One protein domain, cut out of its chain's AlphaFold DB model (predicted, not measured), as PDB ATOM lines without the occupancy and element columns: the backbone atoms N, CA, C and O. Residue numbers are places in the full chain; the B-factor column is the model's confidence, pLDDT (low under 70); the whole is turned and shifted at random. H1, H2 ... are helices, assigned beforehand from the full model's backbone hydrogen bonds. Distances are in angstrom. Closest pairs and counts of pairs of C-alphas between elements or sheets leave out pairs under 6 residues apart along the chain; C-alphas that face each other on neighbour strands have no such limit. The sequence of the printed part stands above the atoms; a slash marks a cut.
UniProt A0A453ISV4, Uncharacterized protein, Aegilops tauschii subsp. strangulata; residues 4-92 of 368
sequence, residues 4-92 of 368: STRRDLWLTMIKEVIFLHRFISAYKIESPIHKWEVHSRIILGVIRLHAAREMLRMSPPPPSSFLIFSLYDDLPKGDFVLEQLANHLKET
ATOM      1  N   SER A   4     263.803 151.072 225.058       73.19
ATOM      2  CA  SER A   4     264.167 150.975 223.636       73.19
ATOM      3  C   SER A   4     265.626 151.369 223.402       73.19
ATOM      4  O   SER A   4     266.425 150.512 223.050       73.19
ATOM      5  N   THR A   5     266.023 152.600 223.748       72.38
ATOM      6  CA  THR A   5     267.379 153.130 223.465       72.38
ATOM      7  C   THR A   5     268.540 152.271 223.990       72.38
ATOM      8  O   THR A   5     269.646 152.320 223.443       72.38
ATOM      9  N   ARG A   6     268.306 151.458 225.034       79.94
ATOM     10  CA  ARG A   6     269.259 150.446 225.518       79.94
ATOM     11  C   ARG A   6     269.250 149.168 224.668       79.94
ATOM     12  O   ARG A   6     270.316 148.624 224.408       79.94
ATOM     13  N   ARG A   7     268.076 148.682 224.252       85.19
ATOM     14  CA  ARG A   7     267.918 147.529 223.343       85.19
ATOM     15  C   ARG A   7     268.577 147.808 221.993       85.19
ATOM     16  O   ARG A   7     269.327 146.969 221.510       85.19
ATOM     17  N   ASP A   8     268.349 148.996 221.445       82.50
ATOM     18  CA  ASP A   8     268.845 149.388 220.124       82.50
ATOM     19  C   ASP A   8     270.383 149.461 220.117       82.50
ATOM     20  O   ASP A   8     271.020 148.918 219.221       82.50
ATOM     21  N   LEU A   9     270.989 150.003 221.186       83.69
ATOM     22  CA  LEU A   9     272.441 149.953 221.410       83.69
ATOM     23  C   LEU A   9     272.984 148.515 221.390       83.69
ATOM     24  O   LEU A   9     273.959 148.245 220.692       83.69
ATOM     25  N   TRP A  10     272.374 147.596 222.149       87.69
ATOM     26  CA  TRP A  10     272.810 146.195 222.177       87.69
ATOM     27  C   TRP A  10     272.666 145.520 220.807       87.69
ATOM     28  O   TRP A  10     273.554 144.770 220.412       87.69
ATOM     29  N   LEU A  11     271.604 145.821 220.055       86.81
ATOM     30  CA  LEU A  11     271.414 145.295 218.701       86.81
ATOM     31  C   LEU A  11     272.488 145.798 217.725       86.81
ATOM     32  O   LEU A  11     273.022 144.989 216.968       86.81
ATOM     33  N   THR A  12     272.860 147.084 217.755       85.75
ATOM     34  CA  THR A  12     273.949 147.595 216.897       85.75
ATOM     35  C   THR A  12     275.309 147.015 217.297       85.75
ATOM     36  O   THR A  12     276.072 146.622 216.420       85.75
ATOM     37  N   MET A  13     275.590 146.864 218.598       85.62
ATOM     38  CA  MET A  13     276.816 146.203 219.077       85.62
ATOM     39  C   MET A  13     276.916 144.743 218.606       85.62
ATOM     40  O   MET A  13     277.974 144.304 218.162       85.62
ATOM     41  N   ILE A  14     275.813 143.989 218.665       86.25
ATOM     42  CA  ILE A  14     275.770 142.596 218.194       86.25
ATOM     43  C   ILE A  14     275.932 142.532 216.666       86.25
ATOM     44  O   ILE A  14     276.685 141.691 216.175       86.25
ATOM     45  N   LYS A  15     275.298 143.445 215.911       85.75
ATOM     46  CA  LYS A  15     275.506 143.571 214.457       85.75
ATOM     47  C   LYS A  15     276.976 143.823 214.105       85.75
ATOM     48  O   LYS A  15     277.497 143.126 213.242       85.75
ATOM     49  N   GLU A  16     277.649 144.750 214.786       88.00
ATOM     50  CA  GLU A  16     279.065 145.074 214.543       88.00
ATOM     51  C   GLU A  16     279.972 143.836 214.689       88.00
ATOM     52  O   GLU A  16     280.812 143.570 213.830       88.00
ATOM     53  N   VAL A  17     279.761 143.022 215.731       88.44
ATOM     54  CA  VAL A  17     280.526 141.778 215.958       88.44
ATOM     55  C   VAL A  17     280.219 140.709 214.897       88.44
ATOM     56  O   VAL A  17     281.118 139.980 214.472       88.44
ATOM     57  N   ILE A  18     278.974 140.627 214.418       87.56
ATOM     58  CA  ILE A  18     278.603 139.731 213.309       87.56
ATOM     59  C   ILE A  18     279.255 140.197 211.998       87.56
ATOM     60  O   ILE A  18     279.804 139.374 211.261       87.56
ATOM     61  N   PHE A  19     279.257 141.504 211.715       86.19
ATOM     62  CA  PHE A  19     279.895 142.059 210.521       86.19
ATOM     63  C   PHE A  19     281.419 141.922 210.546       86.19
ATOM     64  O   PHE A  19     281.990 141.571 209.516       86.19
ATOM     65  N   LEU A  20     282.069 142.074 211.704       87.88
ATOM     66  CA  LEU A  20     283.484 141.737 211.895       87.88
ATOM     67  C   LEU A  20     283.788 140.298 211.468       87.88
ATOM     68  O   LEU A  20     284.732 140.047 210.716       87.88
ATOM     69  N   HIS A  21     282.987 139.342 211.945       86.56
ATOM     70  CA  HIS A  21     283.202 137.934 211.632       86.56
ATOM     71  C   HIS A  21     282.938 137.644 210.145       86.56
ATOM     72  O   HIS A  21     283.737 136.957 209.502       86.56
ATOM     73  N   ARG A  22     281.886 138.249 209.565       86.56
ATOM     74  CA  ARG A  22     281.598 138.219 208.118       86.56
ATOM     75  C   ARG A  22     282.769 138.780 207.304       86.56
ATOM     76  O   ARG A  22     283.165 138.158 206.327       86.56
ATOM     77  N   PHE A  23     283.355 139.900 207.725       86.06
ATOM     78  CA  PHE A  23     284.483 140.563 207.065       86.06
ATOM     79  C   PHE A  23     285.758 139.705 207.085       86.06
ATOM     80  O   PHE A  23     286.339 139.439 206.032       86.06
ATOM     81  N   ILE A  24     286.162 139.207 208.260       85.94
ATOM     82  CA  ILE A  24     287.348 138.341 208.406       85.94
ATOM     83  C   ILE A  24     287.207 137.067 207.555       85.94
ATOM     84  O   ILE A  24     288.179 136.643 206.923       85.94
ATOM     85  N   SER A  25     286.002 136.489 207.513       85.44
ATOM     86  CA  SER A  25     285.684 135.313 206.697       85.44
ATOM     87  C   SER A  25     285.710 135.619 205.192       85.44
ATOM     88  O   SER A  25     286.395 134.921 204.444       85.44
ATOM     89  N   ALA A  26     285.037 136.688 204.750       85.25
ATOM     90  CA  ALA A  26     284.912 137.050 203.337       85.25
ATOM     91  C   ALA A  26     286.261 137.400 202.689       85.25
ATOM     92  O   ALA A  26     286.590 136.878 201.624       85.25
ATOM     93  N   TYR A  27     287.075 138.230 203.345       82.38
ATOM     94  CA  TYR A  27     288.355 138.681 202.784       82.38
ATOM     95  C   TYR A  27     289.526 137.714 203.029       82.38
ATOM     96  O   TYR A  27     290.645 138.015 202.600       82.38
ATOM     97  N   LYS A  28     289.272 136.564 203.678       81.62
ATOM     98  CA  LYS A  28     290.255 135.530 204.060       81.62
ATOM     99  C   LYS A  28     291.486 136.111 204.760       81.62
ATOM    100  O   LYS A  28     292.626 135.911 204.347       81.62
ATOM    101  N   ILE A  29     291.253 136.865 205.833       77.50
ATOM    102  CA  ILE A  29     292.340 137.407 206.655       77.50
ATOM    103  C   ILE A  29     292.860 136.264 207.532       77.50
ATOM    104  O   ILE A  29     292.290 135.985 208.583       77.50
ATOM    105  N   GLU A  30     293.901 135.557 207.092       73.06
ATOM    106  CA  GLU A  30     294.441 134.393 207.814       73.06
ATOM    107  C   GLU A  30     295.388 134.789 208.956       73.06
ATOM    108  O   GLU A  30     295.279 134.257 210.068       73.06
ATOM    109  N   SER A  31     296.272 135.756 208.704       75.62
ATOM    110  CA  SER A  31     297.344 136.161 209.617       75.62
ATOM    111  C   SER A  31     296.811 136.806 210.912       75.62
ATOM    112  O   SER A  31     295.910 137.648 210.874       75.62
ATOM    113  N   PRO A  32     297.349 136.430 212.092       75.75
ATOM    114  CA  PRO A  32     296.767 136.811 213.380       75.75
ATOM    115  C   PRO A  32     296.883 138.311 213.673       75.75
ATOM    116  O   PRO A  32     295.988 138.876 214.293       75.75
ATOM    117  N   ILE A  33     297.947 138.965 213.201       76.06
ATOM    118  CA  ILE A  33     298.217 140.393 213.431       76.06
ATOM    119  C   ILE A  33     297.084 141.259 212.861       76.06
ATOM    120  O   ILE A  33     296.492 142.051 213.589       76.06
ATOM    121  N   HIS A  34     296.691 141.036 211.605       77.75
ATOM    122  CA  HIS A  34     295.602 141.789 210.979       77.75
ATOM    123  C   HIS A  34     294.236 141.469 211.609       77.75
ATOM    124  O   HIS A  34     293.400 142.361 211.731       77.75
ATOM    125  N   LYS A  35     294.011 140.239 212.107       82.50
ATOM    126  CA  LYS A  35     292.816 139.938 212.924       82.50
ATOM    127  C   LYS A  35     292.776 140.819 214.174       82.50
ATOM    128  O   LYS A  35     291.739 141.431 214.431       82.50
ATOM    129  N   TRP A  36     293.879 140.916 214.922       80.50
ATOM    130  CA  TRP A  36     293.979 141.791 216.097       80.50
ATOM    131  C   TRP A  36     293.768 143.268 215.750       80.50
ATOM    132  O   TRP A  36     293.121 143.977 216.517       80.50
ATOM    133  N   GLU A  37     294.243 143.723 214.591       82.75
ATOM    134  CA  GLU A  37     294.060 145.106 214.143       82.75
ATOM    135  C   GLU A  37     292.589 145.453 213.848       82.75
ATOM    136  O   GLU A  37     292.095 146.489 214.294       82.75
ATOM    137  N   VAL A  38     291.840 144.584 213.161       84.19
ATOM    138  CA  VAL A  38     290.406 144.846 212.920       84.19
ATOM    139  C   VAL A  38     289.608 144.782 214.233       84.19
ATOM    140  O   VAL A  38     288.719 145.607 214.455       84.19
ATOM    141  N   HIS A  39     289.965 143.876 215.154       86.06
ATOM    142  CA  HIS A  39     289.360 143.839 216.492       86.06
ATOM    143  C   HIS A  39     289.665 145.116 217.297       86.06
ATOM    144  O   HIS A  39     288.759 145.662 217.930       86.06
ATOM    145  N   SER A  40     290.899 145.634 217.265       82.69
ATOM    146  CA  SER A  40     291.264 146.849 218.009       82.69
ATOM    147  C   SER A  40     290.581 148.102 217.450       82.69
ATOM    148  O   SER A  40     290.107 148.930 218.233       82.69
ATOM    149  N   ARG A  41     290.422 148.201 216.122       82.44
ATOM    150  CA  ARG A  41     289.640 149.258 215.452       82.44
ATOM    151  C   ARG A  41     288.178 149.284 215.937       82.44
ATOM    152  O   ARG A  41     287.662 150.363 216.227       82.44
ATOM    153  N   ILE A  42     287.533 148.125 216.119       86.62
ATOM    154  CA  ILE A  42     286.169 148.044 216.689       86.62
ATOM    155  C   ILE A  42     286.146 148.394 218.176       86.62
ATOM    156  O   ILE A  42     285.297 149.177 218.595       86.62
ATOM    157  N   ILE A  43     287.072 147.861 218.980       86.00
ATOM    158  CA  ILE A  43     287.153 148.173 220.419       86.00
ATOM    159  C   ILE A  43     287.304 149.690 220.628       86.00
ATOM    160  O   ILE A  43     286.640 150.266 221.491       86.00
ATOM    161  N   LEU A  44     288.094 150.361 219.785       84.88
ATOM    162  CA  LEU A  44     288.217 151.818 219.778       84.88
ATOM    163  C   LEU A  44     286.895 152.520 219.405       84.88
ATOM    164  O   LEU A  44     286.529 153.494 220.062       84.88
ATOM    165  N   GLY A  45     286.151 152.017 218.413       83.44
ATOM    166  CA  GLY A  45     284.807 152.508 218.065       83.44
ATOM    167  C   GLY A  45     283.801 152.380 219.218       83.44
ATOM    168  O   GLY A  45     283.107 153.342 219.549       83.44
ATOM    169  N   VAL A  46     283.795 151.233 219.908       86.62
ATOM    170  CA  VAL A  46     282.977 150.970 221.108       86.62
ATOM    171  C   VAL A  46     283.309 151.948 222.239       86.62
ATOM    172  O   VAL A  46     282.404 152.561 222.811       86.62
ATOM    173  N   ILE A  47     284.599 152.145 222.537       84.50
ATOM    174  CA  ILE A  47     285.063 153.092 223.564       84.50
ATOM    175  C   ILE A  47     284.694 154.532 223.178       84.50
ATOM    176  O   ILE A  47     284.214 155.292 224.022       84.50
ATOM    177  N   ARG A  48     284.845 154.908 221.901       83.31
ATOM    178  CA  ARG A  48     284.491 156.243 221.398       83.31
ATOM    179  C   ARG A  48     282.984 156.505 221.473       83.31
ATOM    180  O   ARG A  48     282.595 157.596 221.881       83.31
ATOM    181  N   LEU A  49     282.144 155.517 221.156       85.25
ATOM    182  CA  LEU A  49     280.687 155.595 221.322       85.25
ATOM    183  C   LEU A  49     280.291 155.731 222.800       85.25
ATOM    184  O   LEU A  49     279.413 156.532 223.128       85.25
ATOM    185  N   HIS A  50     280.948 154.992 223.700       84.94
ATOM    186  CA  HIS A  50     280.729 155.120 225.142       84.94
ATOM    187  C   HIS A  50     281.091 156.529 225.636       84.94
ATOM    188  O   HIS A  50     280.270 157.186 226.275       84.94
ATOM    189  N   ALA A  51     282.283 157.027 225.291       84.19
ATOM    190  CA  ALA A  51     282.730 158.373 225.646       84.19
ATOM    191  C   ALA A  51     281.798 159.461 225.083       84.19
ATOM    192  O   ALA A  51     281.376 160.349 225.820       84.19
ATOM    193  N   ALA A  52     281.397 159.361 223.812       81.62
ATOM    194  CA  ALA A  52     280.489 160.320 223.189       81.62
ATOM    195  C   ALA A  52     279.105 160.348 223.864       81.62
ATOM    196  O   ALA A  52     278.534 161.421 224.042       81.62
ATOM    197  N   ARG A  53     278.575 159.192 224.290       80.69
ATOM    198  CA  ARG A  53     277.310 159.109 225.044       80.69
ATOM    199  C   ARG A  53     277.421 159.634 226.473       80.69
ATOM    200  O   ARG A  53     276.458 160.212 226.970       80.69
ATOM    201  N   GLU A  54     278.573 159.455 227.108       81.19
ATOM    202  CA  GLU A  54     278.824 159.925 228.472       81.19
ATOM    203  C   GLU A  54     279.143 161.430 228.540       81.19
ATOM    204  O   GLU A  54     278.843 162.082 229.537       81.19
ATOM    205  N   MET A  55     279.660 162.013 227.454       79.12
ATOM    206  CA  MET A  55     279.756 163.467 227.280       79.12
ATOM    207  C   MET A  55     278.402 164.083 226.888       79.12
ATOM    208  O   MET A  55     277.972 165.072 227.481       79.12
ATOM    209  N   LEU A  56     277.689 163.493 225.923       73.25
ATOM    210  CA  LEU A  56     276.431 164.022 225.374       73.25
ATOM    211  C   LEU A  56     275.192 163.451 226.085       73.25
ATOM    212  O   LEU A  56     274.240 163.003 225.448       73.25
ATOM    213  N   ARG A  57     275.172 163.493 227.425       69.06
ATOM    214  CA  ARG A  57     274.090 162.914 228.255       69.06
ATOM    215  C   ARG A  57     272.679 163.444 227.942       69.06
ATOM    216  O   ARG A  57     271.709 162.738 228.205       69.06
ATOM    217  N   MET A  58     272.554 164.658 227.395       64.75
ATOM    218  CA  MET A  58     271.268 165.247 226.975       64.75
ATOM    219  C   MET A  58     270.801 164.784 225.584       64.75
ATOM    220  O   MET A  58     269.603 164.779 225.316       64.75
ATOM    221  N   SER A  59     271.722 164.385 224.706       69.81
ATOM    222  CA  SER A  59     271.463 164.028 223.304       69.81
ATOM    223  C   SER A  59     272.425 162.917 222.844       69.81
ATOM    224  O   SER A  59     273.306 163.148 222.012       69.81
ATOM    225  N   PRO A  60     272.302 161.692 223.397       71.75
ATOM    226  CA  PRO A  60     273.250 160.614 223.134       71.75
ATOM    227  C   PRO A  60     273.225 160.218 221.648       71.75
ATOM    228  O   PRO A  60     272.149 159.906 221.130       71.75
ATOM    229  N   PRO A  61     274.380 160.175 220.956       74.06
ATOM    230  CA  PRO A  61     274.411 159.928 219.518       74.06
ATOM    231  C   PRO A  61     273.902 158.526 219.133       74.06
ATOM    232  O   PRO A  61     273.989 157.578 219.938       74.06
ATOM    233  N   PRO A  62     273.387 158.365 217.895       74.62
ATOM    234  CA  PRO A  62     273.014 157.059 217.365       74.62
ATOM    235  C   PRO A  62     274.240 156.130 217.346       74.62
ATOM    236  O   PRO A  62     275.356 156.587 217.108       74.62
ATOM    237  N   PRO A  63     274.068 154.828 217.629       71.88
ATOM    238  CA  PRO A  63     275.198 153.908 217.723       71.88
ATOM    239  C   PRO A  63     275.844 153.622 216.358       71.88
ATOM    240  O   PRO A  63     277.048 153.383 216.310       71.88
ATOM    241  N   SER A  64     275.079 153.689 215.260       70.31
ATOM    242  CA  SER A  64     275.574 153.360 213.920       70.31
ATOM    243  C   SER A  64     276.606 154.346 213.371       70.31
ATOM    244  O   SER A  64     277.441 153.947 212.574       70.31
ATOM    245  N   SER A  65     276.641 155.602 213.836       70.12
ATOM    246  CA  SER A  65     277.613 156.594 213.344       70.12
ATOM    247  C   SER A  65     279.011 156.500 213.974       70.12
ATOM    248  O   SER A  65     279.920 157.211 213.548       70.12
ATOM    249  N   PHE A  66     279.199 155.639 214.981       73.25
ATOM    250  CA  PHE A  66     280.484 155.427 215.669       73.25
ATOM    251  C   PHE A  66     281.059 154.016 215.485       73.25
ATOM    252  O   PHE A  66     282.244 153.803 215.743       73.25
ATOM    253  N   LEU A  67     280.221 153.062 215.078       79.94
ATOM    254  CA  LEU A  67     280.582 151.670 214.842       79.94
ATOM    255  C   LEU A  67     280.847 151.484 213.343       79.94
ATOM    256  O   LEU A  67     280.018 151.839 212.505       79.94
ATOM    257  N   ILE A  68     282.046 151.005 213.019       77.50
ATOM    258  CA  ILE A  68     282.684 151.124 211.705       77.50
ATOM    259  C   ILE A  68     281.933 150.299 210.662       77.50
ATOM    260  O   ILE A  68     281.658 150.794 209.571       77.50
ATOM    261  N   PHE A  69     281.575 149.057 210.988       78.88
ATOM    262  CA  PHE A  69     280.920 148.177 210.025       78.88
ATOM    263  C   PHE A  69     279.445 148.536 209.850       78.88
ATOM    264  O   PHE A  69     278.976 148.561 208.715       78.88
ATOM    265  N   SER A  70     278.733 148.915 210.918       75.81
ATOM    266  CA  SER A  70     277.364 149.435 210.774       75.81
ATOM    267  C   SER A  70     277.291 150.762 210.009       75.81
ATOM    268  O   SER A  70     276.348 150.954 209.250       75.81
ATOM    269  N   LEU A  71     278.291 151.646 210.144       75.56
ATOM    270  CA  LEU A  71     278.347 152.895 209.379       75.56
ATOM    271  C   LEU A  71     278.468 152.627 207.875       75.56
ATOM    272  O   LEU A  71     277.870 153.350 207.087       75.56
ATOM    273  N   TYR A  72     279.236 151.609 207.473       75.31
ATOM    274  CA  TYR A  72     279.385 151.256 206.060       75.31
ATOM    275  C   TYR A  72     278.212 150.422 205.515       75.31
ATOM    276  O   TYR A  72     277.856 150.620 204.359       75.31
ATOM    277  N   ASP A  73     277.557 149.579 206.323       75.50
ATOM    278  CA  ASP A  73     276.310 148.874 205.942       75.50
ATOM    279  C   ASP A  73     275.153 149.881 205.690       75.50
ATOM    280  O   ASP A  73     274.356 149.692 204.773       75.50
ATOM    281  N   ASP A  74     275.121 151.006 206.426       74.75
ATOM    282  CA  ASP A  74     274.179 152.127 206.229       74.75
ATOM    283  C   ASP A  74     274.550 153.067 205.040       74.75
ATOM    284  O   ASP A  74     273.756 153.948 204.688       74.75
ATOM    285  N   LEU A  75     275.735 152.940 204.413       76.62
ATOM    286  CA  LEU A  75     276.257 153.911 203.428       76.62
ATOM    287  C   LEU A  75     276.231 153.402 201.971       76.62
ATOM    288  O   LEU A  75     276.811 152.355 201.668       76.62
ATOM    289  N   PRO A  76     275.707 154.177 200.997       60.78
ATOM    290  CA  PRO A  76     275.848 153.827 199.586       60.78
ATOM    291  C   PRO A  76     277.333 153.846 199.180       60.78
ATOM    292  O   PRO A  76     277.983 154.890 199.245       60.78
ATOM    293  N   LYS A  77     277.838 152.693 198.709       77.12
ATOM    294  CA  LYS A  77     279.260 152.358 198.442       77.12
ATOM    295  C   LYS A  77     280.110 151.957 199.666       77.12
ATOM    296  O   LYS A  77     281.334 151.909 199.540       77.12
ATOM    297  N   GLY A  78     279.514 151.612 200.809       77.44
ATOM    298  CA  GLY A  78     280.258 151.094 201.968       77.44
ATOM    299  C   GLY A  78     281.128 149.867 201.658       77.44
ATOM    300  O   GLY A  78     282.282 149.820 202.084       77.44
ATOM    301  N   ASP A  79     280.639 148.939 200.828       79.06
ATOM    302  CA  ASP A  79     281.377 147.736 200.405       79.06
ATOM    303  C   ASP A  79     282.730 148.050 199.744       79.06
ATOM    304  O   ASP A  79     283.717 147.363 199.997       79.06
ATOM    305  N   PHE A  80     282.813 149.128 198.955       82.56
ATOM    306  CA  PHE A  80     284.071 149.561 198.338       82.56
ATOM    307  C   PHE A  80     285.076 150.047 199.391       82.56
ATOM    308  O   PHE A  80     286.269 149.781 199.283       82.56
ATOM    309  N   VAL A  81     284.613 150.722 200.448       83.62
ATOM    310  CA  VAL A  81     285.487 151.157 201.552       83.62
ATOM    311  C   VAL A  81     285.961 149.958 202.378       83.62
ATOM    312  O   VAL A  81     287.117 149.921 202.798       83.62
ATOM    313  N   LEU A  82     285.105 148.947 202.560       83.12
ATOM    314  CA  LEU A  82     285.467 147.676 203.193       83.12
ATOM    315  C   LEU A  82     286.491 146.890 202.353       83.12
ATOM    316  O   LEU A  82     287.450 146.357 202.909       83.12
ATOM    317  N   GLU A  83     286.354 146.876 201.028       83.81
ATOM    318  CA  GLU A  83     287.330 146.265 200.120       83.81
ATOM    319  C   GLU A  83     288.683 146.993 200.147       83.81
ATOM    320  O   GLU A  83     289.720 146.350 200.318       83.81
ATOM    321  N   GLN A  84     288.691 148.328 200.078       82.50
ATOM    322  CA  GLN A  84     289.923 149.119 200.203       82.50
ATOM    323  C   GLN A  84     290.596 148.924 201.572       82.50
ATOM    324  O   GLN A  84     291.815 148.766 201.642       82.50
ATOM    325  N   LEU A  85     289.817 148.837 202.657       82.56
ATOM    326  CA  LEU A  85     290.325 148.487 203.987       82.56
ATOM    327  C   LEU A  85     290.959 147.086 204.003       82.56
ATOM    328  O   LEU A  85     292.048 146.912 204.550       82.56
ATOM    329  N   ALA A  86     290.311 146.089 203.397       83.31
ATOM    330  CA  ALA A  86     290.839 144.729 203.312       83.31
ATOM    331  C   ALA A  86     292.122 144.637 202.465       83.31
ATOM    332  O   ALA A  86     293.004 143.839 202.787       83.31
ATOM    333  N   ASN A  87     292.244 145.458 201.420       82.44
ATOM    334  CA  ASN A  87     293.440 145.535 200.582       82.44
ATOM    335  C   ASN A  87     294.595 146.229 201.321       82.44
ATOM    336  O   ASN A  87     295.676 145.649 201.408       82.44
ATOM    337  N   HIS A  88     294.350 147.368 201.976       81.50
ATOM    338  CA  HIS A  88     295.353 148.041 202.815       81.50
ATOM    339  C   HIS A  88     295.861 147.127 203.948       81.50
ATOM    340  O   HIS A  88     297.056 147.105 204.242       81.50
ATOM    341  N   LEU A  89     294.985 146.328 204.573       78.00
ATOM    342  CA  LEU A  89     295.377 145.336 205.587       78.00
ATOM    343  C   LEU A  89     296.257 144.207 205.018       78.00
ATOM    344  O   LEU A  89     297.049 143.630 205.755       78.00
ATOM    345  N   LYS A  90     296.141 143.881 203.726       76.75
ATOM    346  CA  LYS A  90     297.019 142.906 203.054       76.75
ATOM    347  C   LYS A  90     298.353 143.537 202.651       76.75
ATOM    348  O   LYS A  90     299.396 142.917 202.838       76.75
ATOM    349  N   GLU A  91     298.331 144.776 202.173       71.06
ATOM    350  CA  GLU A  91     299.517 145.548 201.782       71.06
ATOM    351  C   GLU A  91     300.415 145.899 202.983       71.06
ATOM    352  O   GLU A  91     301.634 145.773 202.910       71.06
ATOM    353  N   THR A  92     299.825 146.193 204.149       60.62
ATOM    354  CA  THR A  92     300.560 146.492 205.405       60.62
ATOM    355  C   THR A  92     301.393 145.302 205.925       60.62
ATOM    356  O   THR A  92     302.201 145.456 206.841       60.62
TER     357      THR A  92
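AT A GLANCE: This is residues 4 to 92 of the 368 residues of an uncharacterized protein of Aegilops tauschii subsp. strangulata (UniProt A0A453ISV4). Two long helices, H1 and H2, form a helical hairpin that makes the long axis, and they meet in the part nearer their turn. From the far end of H2 the chain folds back to a short helix, H3, which packs across H1, and then to H4, whose last turns come back toward the beginning of H2. The printed part has 89 residues, with four named helices in the order H1, H2, H3, H4 and no named strand; its class is all helix. It is compact, with a radius of gyration of the C-alphas of 13.9 A, and elongated, with spans of 43 by 26 by 18 A.

IN THESE COORDINATES: H1 covers residues 4 to 26 and is 32.2 A long from first to last C-alpha; C-alpha 4 is at (264.167, 150.975, 223.636). After a tight link of 5 residues, H2 covers residues 32 to 55, the longest helix with 24 residues and 34.5 A; C-alpha 32 is at (296.767, 136.811, 213.380). A long link of 12 residues, 56 to 67, leads to H3, residues 68 to 73, 8.9 A long. A tight link of 4 residues leads to H4, residues 78 to 91, 20.0 A long, which ends with C-alpha 91 at (299.517, 145.548, 201.782).

HOW THE PARTS SIT: H1 and H2 form a helical hairpin and run opposite ways at a shallow tilt of 16 degrees. They touch with residues 16 to 24 of H1 and 35 to 42 of H2 alone; the closest C-alphas are those of Ile 24 and Lys 35, 7.3 A apart. H3 touches H1 at residues 12 to 20 of H1 alone, about perpendicular at 87 degrees, with the C-alphas of Glu 16 and Phe 69 closest at 5.8 A. H3 and H2 are close but not clearly touching, about perpendicular at 89 degrees; their closest C-alphas, Ile 42 and Ile 68, are 6.8 A apart. H3 and H4 touch only at the corner by their link, H4 with residues 78 to 82 alone; the closest C-alphas are those of Tyr 72 and Gly 78, 4.2 A apart. H4 and H2 are close but not clearly touching, at a steep tilt of 48 degrees, opposite ways, with the C-alphas of His 34 and Leu 89 closest at 6.5 A. H1 and H4 are near each other, with 5 pairs of C-alphas within 10 A. In H2, H3 and H4 every O i to N i+4 pair is within hydrogen-bond range; in H1, 18 of 19 are.

THE WHOLE: The two C-alphas farthest apart are those of Glu 30 and Met 58, 43.1 A. The printed part has no cut. Residues 54 to 59, of which 54 and 55 belong to H2, stand free. The mean pLDDT of the printed part is 80.0; residues 57 to 59, 76 and 92 are under 70.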